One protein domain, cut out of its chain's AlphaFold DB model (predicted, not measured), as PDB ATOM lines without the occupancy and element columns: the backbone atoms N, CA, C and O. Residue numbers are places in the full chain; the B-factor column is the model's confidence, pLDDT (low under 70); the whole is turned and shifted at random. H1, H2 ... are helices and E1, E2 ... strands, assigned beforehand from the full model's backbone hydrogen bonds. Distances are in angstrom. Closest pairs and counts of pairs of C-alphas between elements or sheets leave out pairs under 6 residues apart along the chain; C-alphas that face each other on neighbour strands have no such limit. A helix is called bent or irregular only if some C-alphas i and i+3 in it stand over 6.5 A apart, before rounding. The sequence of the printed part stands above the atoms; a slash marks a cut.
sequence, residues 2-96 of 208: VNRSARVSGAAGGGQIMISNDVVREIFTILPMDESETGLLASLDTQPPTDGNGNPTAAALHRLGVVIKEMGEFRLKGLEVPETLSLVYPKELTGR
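What this domain is: This is residues 2 to 96 of the 208 residues of an uncharacterized protein of Tulasnella calospora MUT 4182 (UniProt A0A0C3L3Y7). A narrow three-stranded sheet, built on the long hairpin of E2 and E3 with short E1 beside E3, has H2 along one face and small H4 on the opposite face. H1 packs on E1, H3 sits by the end where E2 begins, and a long loop, residues 31 to 55, joins H2 to H3. The printed part has 95 residues, in the order H1 E1 H2 H3 E2 E3 H4; the sheet, E1 - E3 - E2, is antiparallel and the class is mixed. It is only just compact, close to loose, with a radius of gyration of the C-alphas of 14.6 A and spans of 44 by 30 by 24 A.

Where its parts are: E2 is residues 66 to 74, 22.0 A long; E3 is 83 to 90, 23.0 A; E1 is 17 to 20. H1, residues 2 to 11, begins at C-alpha 2 (-12.253, 23.953, 11.463); H2 is 21 to 30 and H3 56 to 64. H4, 91 to 96, ends at C-alpha 96 (3.677, 19.992, -11.382).

How they stand to each other: In the hairpin E2 and E3, N 69 and O 87 are 2.9 A apart; between E1 and E3, N 19 and O 86 are 2.8 A apart, both within hydrogen-bond range. E1, H2 H3, E2 form a split strand-helix-strand unit, two strands running the same way with E3 between them, its crossover right-handed. H2 is on the sheet, along E3 at 4 degrees on the local plane; their closest C-alphas, Asn 21 and Thr 84, are 5.9 A apart. H1 is over E1, closest C-alphas Ser 9 and Met 18, 6.4 A. H4 is irregular, with C-alphas 92 and 95 7.4 A apart; its height over the sheet is 7.9 A. H3 is only just not on the sheet, with 4 pairs of C-alphas within 10 A. Each O i to N i+4 pair is within range in H1, H2 and H3; H4 has 0 of 2, but 2 of 3 O i to N i+3 pairs.

The domain as a whole: The C-alphas farthest apart, Asp 45 and Gly 78, are 44.7 A apart. The printed part has no cut. The link from H2 to H3 is long, and residues 32 to 55 have pLDDT under 70.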
ATOM      1  N   VAL A   2     -12.028  22.990  12.572       83.94
ATOM      2  CA  VAL A   2     -12.253  23.953  11.463       83.94
ATOM      3  C   VAL A   2     -11.231  25.098  11.353       83.94
ATOM      4  O   VAL A   2     -10.759  25.400  10.263       83.94
ATOM      5  N   ASN A   3     -10.801  25.680  12.478       90.88
ATOM      6  CA  ASN A   3      -9.801  26.758  12.473       90.88
ATOM      7  C   ASN A   3      -8.408  26.263  12.067       90.88
ATOM      8  O   ASN A   3      -7.638  27.015  11.480       90.88
ATOM      9  N   ARG A   4      -8.083  25.001  12.377       89.12
ATOM     10  CA  ARG A   4      -6.817  24.371  11.983       89.12
ATOM     11  C   ARG A   4      -6.818  24.131  10.476       89.12
ATOM     12  O   ARG A   4      -5.913  24.603   9.804       89.12
ATOM     13  N   SER A   5      -7.888  23.544   9.938       90.19
ATOM     14  CA  SER A   5      -8.053  23.333   8.494       90.19
ATOM     15  C   SER A   5      -7.987  24.638   7.696       90.19
ATOM     16  O   SER A   5      -7.307  24.692   6.677       90.19
ATOM     17  N   ALA A   6      -8.613  25.717   8.185       90.50
ATOM     18  CA  ALA A   6      -8.530  27.029   7.541       90.50
ATOM     19  C   ALA A   6      -7.090  27.573   7.492       90.50
ATOM     20  O   ALA A   6      -6.684  28.172   6.500       90.50
ATOM     21  N   ARG A   7      -6.293  27.337   8.544       91.50
ATOM     22  CA  ARG A   7      -4.883  27.755   8.598       91.50
ATOM     23  C   ARG A   7      -3.999  26.910   7.687       91.50
ATOM     24  O   ARG A   7      -3.155  27.476   7.005       91.50
ATOM     25  N   VAL A   8      -4.224  25.596   7.639       92.06
ATOM     26  CA  VAL A   8      -3.535  24.688   6.707       92.06
ATOM     27  C   VAL A   8      -3.841  25.085   5.262       92.06
ATOM     28  O   VAL A   8      -2.927  25.245   4.462       92.06
ATOM     29  N   SER A   9      -5.111  25.357   4.943       90.81
ATOM     30  CA  SER A   9      -5.503  25.849   3.619       90.81
ATOM     31  C   SER A   9      -4.883  27.208   3.287       90.81
ATOM     32  O   SER A   9      -4.589  27.456   2.125       90.81
ATOM     33  N   GLY A  10      -4.686  28.080   4.279       89.31
ATOM     34  CA  GLY A  10      -4.020  29.371   4.091       89.31
ATOM     35  C   GLY A  10      -2.502  29.276   3.906       89.31
ATOM     36  O   GLY A  10      -1.903  30.224   3.409       89.31
ATOM     37  N   ALA A  11      -1.880  28.161   4.300       88.06
ATOM     38  CA  ALA A  11      -0.465  27.887   4.052       88.06
ATOM     39  C   ALA A  11      -0.212  27.277   2.660       88.06
ATOM     40  O   ALA A  11       0.922  27.296   2.185       88.06
ATOM     41  N   ALA A  12      -1.252  26.756   2.004       89.19
ATOM     42  CA  ALA A  12      -1.168  26.199   0.659       89.19
ATOM     43  C   ALA A  12      -1.087  27.300  -0.412       89.19
ATOM     44  O   ALA A  12      -1.747  28.337  -0.318       89.19
ATOM     45  N   GLY A  13      -0.315  27.056  -1.473       85.06
ATOM     46  CA  GLY A  13      -0.311  27.895  -2.667       85.06
ATOM     47  C   GLY A  13      -1.602  27.768  -3.487       85.06
ATOM     48  O   GLY A  13      -2.379  26.822  -3.342       85.06
ATOM     49  N   GLY A  14      -1.831  28.719  -4.396       84.88
ATOM     50  CA  GLY A  14      -3.004  28.716  -5.274       84.88
ATOM     51  C   GLY A  14      -3.109  27.428  -6.101       84.88
ATOM     52  O   GLY A  14      -2.221  27.116  -6.892       84.88
ATOM     53  N   GLY A  15      -4.199  26.677  -5.921       85.38
ATOM     54  CA  GLY A  15      -4.434  25.405  -6.616       85.38
ATOM     55  C   GLY A  15      -3.686  24.197  -6.039       85.38
ATOM     56  O   GLY A  15      -3.688  23.137  -6.666       85.38
ATOM     57  N   GLN A  16      -3.054  24.335  -4.871       88.88
ATOM     58  CA  GLN A  16      -2.456  23.228  -4.128       88.88
ATOM     59  C   GLN A  16      -3.426  22.687  -3.072       88.88
ATOM     60  O   GLN A  16      -4.255  23.419  -2.529       88.88
ATOM     61  N   ILE A  17      -3.295  21.398  -2.759       91.50
ATOM     62  CA  ILE A  17      -4.018  20.750  -1.666       91.50
ATOM     63  C   ILE A  17      -2.982  20.364  -0.617       91.50
ATOM     64  O   ILE A  17      -2.160  19.478  -0.845       91.50
ATOM     65  N   MET A  18      -3.012  21.060   0.516       91.88
ATOM     66  CA  MET A  18      -2.149  20.784   1.658       91.88
ATOM     67  C   MET A  18      -2.966  20.130   2.768       91.88
ATOM     68  O   MET A  18      -4.082  20.563   3.064       91.88
ATOM     69  N   ILE A  19      -2.411  19.086   3.371       93.69
ATOM     70  CA  ILE A  19      -3.054  18.305   4.425       93.69
ATOM     71  C   ILE A  19      -2.156  18.200   5.654       93.69
ATOM     72  O   ILE A  19      -0.931  18.312   5.567       93.69
ATOM     73  N   SER A  20      -2.787  17.977   6.802       93.31
ATOM     74  CA  SER A  20      -2.103  17.692   8.059       93.31
ATOM     75  C   SER A  20      -1.670  16.230   8.143       93.31
ATOM     76  O   SER A  20      -2.248  15.355   7.496       93.31
ATOM     77  N   ASN A  21      -0.705  15.948   9.017       91.12
ATOM     78  CA  ASN A  21      -0.238  14.586   9.281       91.12
ATOM     79  C   ASN A  21      -1.354  13.620   9.741       91.12
ATOM     80  O   ASN A  21      -1.326  12.435   9.428       91.12
ATOM     81  N   ASP A  22      -2.372  14.120  10.448       91.00
ATOM     82  CA  ASP A  22      -3.501  13.288  10.890       91.00
ATOM     83  C   ASP A  22      -4.287  12.736   9.689       91.00
ATOM     84  O   ASP A  22      -4.625  11.555   9.650       91.00
ATOM     85  N   VAL A  23      -4.496  13.576   8.668       90.56
ATOM     86  CA  VAL A  23      -5.180  13.195   7.423       90.56
ATOM     87  C   VAL A  23      -4.316  12.244   6.596       90.56
ATOM     88  O   VAL A  23      -4.845  11.325   5.981       90.56
ATOM     89  N   VAL A  24      -2.991  12.415   6.605       89.94
ATOM     90  CA  VAL A  24      -2.059  11.486   5.939       89.94
ATOM     91  C   VAL A  24      -2.243  10.062   6.476       89.94
ATOM     92  O   VAL A  24      -2.405   9.125   5.698       89.94
ATOM     93  N   ARG A  25      -2.293   9.899   7.804       88.50
ATOM     94  CA  ARG A  25      -2.498   8.590   8.453       88.50
ATOM     95  C   ARG A  25      -3.854   7.975   8.113       88.50
ATOM     96  O   ARG A  25      -3.945   6.769   7.889       88.50
ATOM     97  N   GLU A  26      -4.899   8.796   8.055       87.31
ATOM     98  CA  GLU A  26      -6.239   8.340   7.678       87.31
ATOM     99  C   GLU A  26      -6.289   7.889   6.212       87.31
ATOM    100  O   GLU A  26      -6.835   6.828   5.915       87.31
ATOM    101  N   ILE A  27      -5.635   8.625   5.305       85.31
ATOM    102  CA  ILE A  27      -5.510   8.232   3.897       85.31
ATOM    103  C   ILE A  27      -4.801   6.882   3.778       85.31
ATOM    104  O   ILE A  27      -5.305   6.024   3.065       85.31
ATOM    105  N   PHE A  28      -3.700   6.657   4.502       83.00
ATOM    106  CA  PHE A  28      -2.999   5.365   4.487       83.00
ATOM    107  C   PHE A  28      -3.808   4.211   5.094       83.00
ATOM    108  O   PHE A  28      -3.596   3.055   4.745       83.00
ATOM    109  N   THR A  29      -4.763   4.509   5.977       81.81
ATOM    110  CA  THR A  29      -5.675   3.492   6.526       81.81
ATOM    111  C   THR A  29      -6.722   3.063   5.492       81.81
ATOM    112  O   THR A  29      -7.121   1.903   5.460       81.81
ATOM    113  N   ILE A  30      -7.178   3.998   4.652       77.38
ATOM    114  CA  ILE A  30      -8.178   3.761   3.594       77.38
ATOM    115  C   ILE A  30      -7.523   3.196   2.328       77.38
ATOM    116  O   ILE A  30      -8.126   2.418   1.599       77.38
ATOM    117  N   LEU A  31      -6.298   3.623   2.051       74.38
ATOM    118  CA  LEU A  31      -5.489   3.206   0.924       74.38
ATOM    119  C   LEU A  31      -4.192   2.631   1.488       74.38
ATOM    120  O   LEU A  31      -3.256   3.407   1.704       74.38
ATOM    121  N   PRO A  32      -4.119   1.313   1.745       63.66
ATOM    122  CA  PRO A  32      -2.863   0.676   2.104       63.66
ATOM    123  C   PRO A  32      -1.909   0.808   0.911       63.66
ATOM    124  O   PRO A  32      -1.957   0.045  -0.047       63.66
ATOM    125  N   MET A  33      -1.109   1.867   0.936       60.62
ATOM    126  CA  MET A  33      -0.024   2.113  -0.001       60.62
ATOM    127  C   MET A  33       1.188   1.360   0.537       60.62
ATOM    128  O   MET A  33       1.488   1.476   1.726       60.62
ATOM    129  N   ASP A  34       1.883   0.599  -0.306       53.97
ATOM    130  CA  ASP A  34       3.106  -0.077   0.120       53.97
ATOM    131  C   ASP A  34       4.130   0.961   0.609       53.97
ATOM    132  O   ASP A  34       4.542   1.870  -0.115       53.97
ATOM    133  N   GLU A  35       4.561   0.814   1.864       47.41
ATOM    134  CA  GLU A  35       5.466   1.739   2.565       47.41
ATOM    135  C   GLU A  35       6.855   1.852   1.899       47.41
ATOM    136  O   GLU A  35       7.660   2.715   2.255       47.41
ATOM    137  N   SER A  36       7.140   1.009   0.900       45.47
ATOM    138  CA  SER A  36       8.393   0.999   0.142       45.47
ATOM    139  C   SER A  36       8.491   2.094  -0.932       45.47
ATOM    140  O   SER A  36       9.555   2.245  -1.537       45.47
ATOM    141  N   GLU A  37       7.430   2.866  -1.188       47.88
ATOM    142  CA  GLU A  37       7.382   3.844  -2.286       47.88
ATOM    143  C   GLU A  37       7.187   5.288  -1.812       47.88
ATOM    144  O   GLU A  37       6.434   6.071  -2.392       47.88
ATOM    145  N   THR A  38       7.964   5.719  -0.816       43.06
ATOM    146  CA  THR A  38       8.094   7.137  -0.410       43.06
ATOM    147  C   THR A  38       8.726   8.040  -1.495       43.06
ATOM    148  O   THR A  38       9.267   9.104  -1.203       43.06
ATOM    149  N   GLY A  39       8.669   7.649  -2.773       44.34
ATOM    150  CA  GLY A  39       9.295   8.378  -3.869       44.34
ATOM    151  C   GLY A  39       8.680   8.176  -5.248       44.34
ATOM    152  O   GLY A  39       8.669   9.131  -6.019       44.34
ATOM    153  N   LEU A  40       8.159   7.004  -5.608       44.03
ATOM    154  CA  LEU A  40       7.765   6.724  -6.989       44.03
ATOM    155  C   LEU A  40       6.752   5.572  -7.038       44.03
ATOM    156  O   LEU A  40       7.066   4.497  -6.570       44.03
ATOM    157  N   LEU A  41       5.640   5.808  -7.747       44.12
ATOM    158  CA  LEU A  41       4.931   4.824  -8.579       44.12
ATOM    159  C   LEU A  41       4.232   3.618  -7.916       44.12
ATOM    160  O   LEU A  41       4.528   2.490  -8.284       44.12
ATOM    161  N   ALA A  42       3.097   3.845  -7.241       44.44
ATOM    162  CA  ALA A  42       2.127   2.758  -7.075       44.44
ATOM    163  C   ALA A  42       1.664   2.287  -8.470       44.44
ATOM    164  O   ALA A  42       1.041   3.028  -9.258       44.44
ATOM    165  N   SER A  43       2.113   1.086  -8.819       38.97
ATOM    166  CA  SER A  43       1.833   0.368 -10.054       38.97
ATOM    167  C   SER A  43       0.336   0.065 -10.162       38.97
ATOM    168  O   SER A  43      -0.367  -0.101  -9.173       38.97
ATOM    169  N   LEU A  44      -0.180   0.076 -11.392       44.66
ATOM    170  CA  LEU A  44      -1.608  -0.081 -11.699       44.66
ATOM    171  C   LEU A  44      -2.121  -1.532 -11.562       44.66
ATOM    172  O   LEU A  44      -3.254  -1.790 -11.957       44.66
ATOM    173  N   ASP A  45      -1.318  -2.466 -11.048       41.97
ATOM    174  CA  ASP A  45      -1.540  -3.902 -11.282       41.97
ATOM    175  C   ASP A  45      -2.014  -4.715 -10.075       41.97
ATOM    176  O   ASP A  45      -2.342  -5.893 -10.219       41.97
ATOM    177  N   THR A  46      -2.145  -4.120  -8.893       45.78
ATOM    178  CA  THR A  46      -2.863  -4.780  -7.801       45.78
ATOM    179  C   THR A  46      -4.337  -4.414  -7.883       45.78
ATOM    180  O   THR A  46      -4.709  -3.243  -7.792       45.78
ATOM    181  N   GLN A  47      -5.176  -5.439  -8.106       45.09
ATOM    182  CA  GLN A  47      -6.635  -5.357  -8.015       45.09
ATOM    183  C   GLN A  47      -7.050  -4.457  -6.844       45.09
ATOM    184  O   GLN A  47      -6.408  -4.533  -5.794       45.09
ATOM    185  N   PRO A  48      -8.134  -3.665  -6.984       46.81
ATOM    186  CA  PRO A  48      -8.651  -2.908  -5.854       46.81
ATOM    187  C   PRO A  48      -8.835  -3.890  -4.692       46.81
ATOM    188  O   PRO A  48      -9.513  -4.911  -4.891       46.81
ATOM    189  N   PRO A  49      -8.225  -3.649  -3.515       48.03
ATOM    190  CA  PRO A  49      -8.571  -4.436  -2.352       48.03
ATOM    191  C   PRO A  49     -10.087  -4.311  -2.223       48.03
ATOM    192  O   PRO A  49     -10.670  -3.227  -2.303       48.03
ATOM    193  N   THR A  50     -10.753  -5.464  -2.224       47.50
ATOM    194  CA  THR A  50     -12.200  -5.525  -2.056       47.50
ATOM    195  C   THR A  50     -12.454  -5.232  -0.591       47.50
ATOM    196  O   THR A  50     -12.694  -6.130   0.212       47.50
ATOM    197  N   ASP A  51     -12.323  -3.963  -0.224       47.31
ATOM    198  CA  ASP A  51     -12.691  -3.487   1.089       47.31
ATOM    199  C   ASP A  51     -14.196  -3.721   1.172       47.31
ATOM    200  O   ASP A  51     -14.985  -3.092   0.458       47.31
ATOM    201  N   GLY A  52     -14.606  -4.671   2.009       49.88
ATOM    202  CA  GLY A  52     -15.996  -5.087   2.207       49.88
ATOM    203  C   GLY A  52     -16.931  -4.000   2.755       49.88
ATOM    204  O   GLY A  52     -17.945  -4.328   3.359       49.88
ATOM    205  N   ASN A  53     -16.608  -2.717   2.573       55.09
ATOM    206  CA  ASN A  53     -17.346  -1.563   3.076       55.09
ATOM    207  C   ASN A  53     -18.018  -0.719   1.973       55.09
ATOM    208  O   ASN A  53     -18.735   0.226   2.286       55.09
ATOM    209  N   GLY A  54     -17.805  -1.015   0.682       58.06
ATOM    210  CA  GLY A  54     -18.584  -0.405  -0.408       58.06
ATOM    211  C   GLY A  54     -18.559   1.131  -0.472       58.06
ATOM    212  O   GLY A  54     -19.471   1.721  -1.048       58.06
ATOM    213  N   ASN A  55     -17.555   1.798   0.115       67.56
ATOM    214  CA  ASN A  55     -17.476   3.256   0.094       67.56
ATOM    215  C   ASN A  55     -17.026   3.718  -1.305       67.56
ATOM    216  O   ASN A  55     -15.856   3.532  -1.657       67.56
ATOM    217  N   PRO A  56     -17.902   4.362  -2.101       74.19
ATOM    218  CA  PRO A  56     -17.566   4.785  -3.461       74.19
ATOM    219  C   PRO A  56     -16.394   5.778  -3.491       74.19
ATOM    220  O   PRO A  56     -15.686   5.877  -4.493       74.19
ATOM    221  N   THR A  57     -16.153   6.485  -2.385       76.56
ATOM    222  CA  THR A  57     -15.073   7.472  -2.252       76.56
ATOM    223  C   THR A  57     -13.698   6.812  -2.193       76.56
ATOM    224  O   THR A  57     -12.762   7.307  -2.817       76.56
ATOM    225  N   ALA A  58     -13.569   5.679  -1.495       76.25
ATOM    226  CA  ALA A  58     -12.304   4.950  -1.391       76.25
ATOM    227  C   ALA A  58     -11.894   4.371  -2.754       76.25
ATOM    228  O   ALA A  58     -10.771   4.575  -3.210       76.25
ATOM    229  N   ALA A  59     -12.852   3.772  -3.473       75.19
ATOM    230  CA  ALA A  59     -12.640   3.289  -4.836       75.19
ATOM    231  C   ALA A  59     -12.252   4.423  -5.805       75.19
ATOM    232  O   ALA A  59     -11.379   4.251  -6.660       75.19
ATOM    233  N   ALA A  60     -12.865   5.604  -5.663       78.88
ATOM    234  CA  ALA A  60     -12.514   6.776  -6.459       78.88
ATOM    235  C   ALA A  60     -11.093   7.284  -6.159       78.88
ATOM    236  O   ALA A  60     -10.363   7.604  -7.097       78.88
ATOM    237  N   LEU A  61     -10.687   7.324  -4.885       79.62
ATOM    238  CA  LEU A  61      -9.333   7.710  -4.475       79.62
ATOM    239  C   LEU A  61      -8.278   6.711  -4.969       79.62
ATOM    240  O   LEU A  61      -7.232   7.131  -5.462       79.62
ATOM    241  N   HIS A  62      -8.580   5.410  -4.922       79.25
ATOM    242  CA  HIS A  62      -7.712   4.369  -5.471       79.25
ATOM    243  C   HIS A  62      -7.511   4.555  -6.979       79.25
ATOM    244  O   HIS A  62      -6.383   4.573  -7.468       79.25
ATOM    245  N   ARG A  63      -8.602   4.781  -7.726       80.94
ATOM    246  CA  ARG A  63      -8.538   5.042  -9.173       80.94
ATOM    247  C   ARG A  63      -7.778   6.328  -9.507       80.94
ATOM    248  O   ARG A  63      -7.110   6.382 -10.533       80.94
ATOM    249  N   LEU A  64      -7.905   7.362  -8.675       81.75
ATOM    250  CA  LEU A  64      -7.228   8.643  -8.878       81.75
ATOM    251  C   LEU A  64      -5.703   8.519  -8.738       81.75
ATOM    252  O   LEU A  64      -4.978   9.274  -9.387       81.75
ATOM    253  N   GLY A  65      -5.229   7.582  -7.910       81.69
ATOM    254  CA  GLY A  65      -3.816   7.410  -7.589       81.69
ATOM    255  C   GLY A  65      -3.271   8.648  -6.881       81.69
ATOM    256  O   GLY A  65      -2.908   9.634  -7.518       81.69
ATOM    257  N   VAL A  66      -3.227   8.623  -5.554       83.56
ATOM    258  CA  VAL A  66      -2.814   9.786  -4.763       83.56
ATOM    259  C   VAL A  66      -1.316   9.725  -4.475       83.56
ATOM    260  O   VAL A  66      -0.805   8.713  -4.012       83.56
ATOM    261  N   VAL A  67      -0.618  10.828  -4.730       85.38
ATOM    262  CA  VAL A  67       0.793  11.026  -4.400       85.38
ATOM    263  C   VAL A  67       0.882  12.071  -3.297       85.38
ATOM    264  O   VAL A  67       0.399  13.195  -3.459       85.38
ATOM    265  N   ILE A  68       1.511  11.698  -2.186       88.19
ATOM    266  CA  ILE A  68       1.722  12.566  -1.027       88.19
ATOM    267  C   ILE A  68       3.201  12.951  -0.983       88.19
ATOM    268  O   ILE A  68       4.071  12.084  -1.008       88.19
ATOM    269  N   LYS A  69       3.490  14.253  -0.924       88.38
ATOM    270  CA  LYS A  69       4.839  14.782  -0.693       88.38
ATOM    271  C   LYS A  69       4.881  15.511   0.638       88.38
ATOM    272  O   LYS A  69       4.174  16.500   0.822       88.38
ATOM    273  N   GLU A  70       5.764  15.080   1.523       89.12
ATOM    274  CA  GLU A  70       6.015  15.775   2.781       89.12
ATOM    275  C   GLU A  70       6.744  17.107   2.537       89.12
ATOM    276  O   GLU A  70       7.743  17.164   1.815       89.12
ATOM    277  N   MET A  71       6.224  18.193   3.118       85.19
ATOM    278  CA  MET A  71       6.809  19.538   3.018       85.19
ATOM    279  C   MET A  71       7.541  19.966   4.297       85.19
ATOM    280  O   MET A  71       8.194  21.009   4.300       85.19
ATOM    281  N   GLY A  72       7.457  19.166   5.363       87.62
ATOM    282  CA  GLY A  72       8.079  19.427   6.659       87.62
ATOM    283  C   GLY A  72       7.184  20.213   7.619       87.62
ATOM    284  O   GLY A  72       5.959  20.244   7.482       87.62
ATOM    285  N   GLU A  73       7.804  20.823   8.629       90.81
ATOM    286  CA  GLU A  73       7.114  21.518   9.717       90.81
ATOM    287  C   GLU A  73       6.823  22.990   9.391       90.81
ATOM    288  O   GLU A  73       7.722  23.781   9.101       90.81
ATOM    289  N   PHE A  74       5.559  23.385   9.522       89.38
ATOM    290  CA  PHE A  74       5.084  24.752   9.336       89.38
ATOM    291  C   PHE A  74       4.564  25.329  10.651       89.38
ATOM    292  O   PHE A  74       3.697  24.764  11.319       89.38
ATOM    293  N   ARG A  75       5.047  26.523  11.009       90.06
ATOM    294  CA  ARG A  75       4.491  27.301  12.123       90.06
ATOM    295  C   ARG A  75       3.280  28.090  11.639       90.06
ATOM    296  O   ARG A  75       3.412  29.148  11.028       90.06
ATOM    297  N   LEU A  76       2.092  27.565  11.911       88.00
ATOM    298  CA  LEU A  76       0.831  28.203  11.546       88.00
ATOM    299  C   LEU A  76       0.465  29.314  12.542       88.00
ATOM    300  O   LEU A  76       0.638  29.181  13.753       88.00
ATOM    301  N   LYS A  77      -0.097  30.422  12.046       84.69
ATOM    302  CA  LYS A  77      -0.459  31.575  12.885       84.69
ATOM    303  C   LYS A  77      -1.456  31.173  13.979       84.69
ATOM    304  O   LYS A  77      -2.536  30.653  13.692       84.69
ATOM    305  N   GLY A  78      -1.112  31.465  15.233       82.88
ATOM    306  CA  GLY A  78      -1.957  31.168  16.393       82.88
ATOM    307  C   GLY A  78      -2.013  29.683  16.770       82.88
ATOM    308  O   GLY A  78      -2.956  29.285  17.456       82.88
ATOM    309  N   LEU A  79      -1.080  28.861  16.280       83.62
ATOM    310  CA  LEU A  79      -0.701  27.598  16.910       83.62
ATOM    311  C   LEU A  79       0.690  27.775  17.526       83.62
ATOM    312  O   LEU A  79       1.597  28.286  16.877       83.62
ATOM    313  N   GLU A  80       0.838  27.375  18.786       83.81
ATOM    314  CA  GLU A  80       2.130  27.408  19.483       83.81
ATOM    315  C   GLU A  80       3.054  26.282  19.000       83.81
ATOM    316  O   GLU A  80       4.272  26.447  18.943       83.81
ATOM    317  N   VAL A  81       2.460  25.154  18.601       86.75
ATOM    318  CA  VAL A  81       3.162  23.957  18.135       86.75
ATOM    319  C   VAL A  81       3.257  23.975  16.600       86.75
ATOM    320  O   VAL A  81       2.229  24.185  15.947       86.75
ATOM    321  N   PRO A  82       4.453  23.771  16.007       87.94
ATOM    322  CA  PRO A  82       4.606  23.585  14.567       87.94
ATOM    323  C   PRO A  82       3.868  22.332  14.095       87.94
ATOM    324  O   PRO A  82       3.791  21.339  14.814       87.94
ATOM    325  N   GLU A  83       3.345  22.366  12.875       88.88
ATOM    326  CA  GLU A  83       2.585  21.259  12.307       88.88
ATOM    327  C   GLU A  83       3.266  20.724  11.049       88.88
ATOM    328  O   GLU A  83       3.618  21.495  10.159       88.88
ATOM    329  N   THR A  84       3.427  19.405  10.951       91.56
ATOM    330  CA  THR A  84       3.931  18.759   9.736       91.56
ATOM    331  C   THR A  84       2.847  18.739   8.668       91.56
ATOM    332  O   THR A  84       1.777  18.150   8.868       91.56
ATOM    333  N   LEU A  85       3.128  19.379   7.534       93.06
ATOM    334  CA  LEU A  85       2.203  19.487   6.412       93.06
ATOM    335  C   LEU A  85       2.729  18.724   5.200       93.06
ATOM    336  O   LEU A  85       3.931  18.657   4.941       93.06
ATOM    337  N   SER A  86       1.800  18.152   4.444       92.38
ATOM    338  CA  SER A  86       2.093  17.411   3.218       92.38
ATOM    339  C   SER A  86       1.221  17.909   2.076       92.38
ATOM    340  O   SER A  86       0.061  18.266   2.276       92.38
ATOM    341  N   LEU A  87       1.778  17.940   0.871       90.62
ATOM    342  CA  LEU A  87       1.045  18.245  -0.349       90.62
ATOM    343  C   LEU A  87       0.511  16.963  -0.979       90.62
ATOM    344  O   LEU A  87       1.189  15.935  -0.991       90.62
ATOM    345  N   VAL A  88      -0.691  17.053  -1.534       89.94
ATOM    346  CA  VAL A  88      -1.403  15.921  -2.126       89.94
ATOM    347  C   VAL A  88      -1.730  16.219  -3.576       89.94
ATOM    348  O   VAL A  88      -2.310  17.262  -3.889       89.94
ATOM    349  N   TYR A  89      -1.403  15.278  -4.456       87.50
ATOM    350  CA  TYR A  89      -1.683  15.388  -5.882       87.50
ATOM    351  C   TYR A  89      -2.186  14.068  -6.461       87.50
ATOM    352  O   TYR A  89      -1.732  13.005  -6.047       87.50
ATOM    353  N   PRO A  90      -3.048  14.117  -7.484       87.12
ATOM    354  CA  PRO A  90      -3.256  12.983  -8.373       87.12
ATOM    355  C   PRO A  90      -1.962  12.597  -9.100       87.12
ATOM    356  O   PRO A  90      -1.161  13.469  -9.458       87.12
ATOM    357  N   LYS A  91      -1.798  11.308  -9.401       82.62
ATOM    358  CA  LYS A  91      -0.656  10.742 -10.141       82.62
ATOM    359  C   LYS A  91      -0.437  11.423 -11.493       82.62
ATOM    360  O   LYS A  91       0.694  11.661 -11.907       82.62
ATOM    361  N   GLU A  92      -1.518  11.810 -12.163       81.25
ATOM    362  CA  GLU A  92      -1.463  12.533 -13.440       81.25
ATOM    363  C   GLU A  92      -0.835  13.933 -13.312       81.25
ATOM    364  O   GLU A  92      -0.272  14.468 -14.267       81.25
ATOM    365  N   LEU A  93      -0.890  14.534 -12.119       80.12
ATOM    366  CA  LEU A  93      -0.424  15.893 -11.843       80.12
ATOM    367  C   LEU A  93       0.948  15.940 -11.158       80.12
ATOM    368  O   LEU A  93       1.450  17.035 -10.890       80.12
ATOM    369  N   THR A  94       1.612  14.797 -10.950       75.44
ATOM    370  CA  THR A  94       2.952  14.727 -10.338       75.44
ATOM    371  C   THR A  94       3.995  15.562 -11.094       75.44
ATOM    372  O   THR A  94       4.944  16.063 -10.495       75.44
ATOM    373  N   GLY A  95       3.812  15.807 -12.398       74.56
ATOM    374  CA  GLY A  95       4.678  16.702 -13.175       74.56
ATOM    375  C   GLY A  95       4.762  18.133 -12.620       74.56
ATOM    376  O   GLY A  95       5.823  18.755 -12.701       74.56
ATOM    377  N   ARG A  96       3.695  18.642 -11.983       74.12
ATOM    378  CA  ARG A  96       3.677  19.992 -11.382       74.12
ATOM    379  C   ARG A  96       4.647  20.123 -10.212       74.12
ATOM    380  O   ARG A  96       5.256  21.173 -10.034       74.12
TER     381      ARG A  96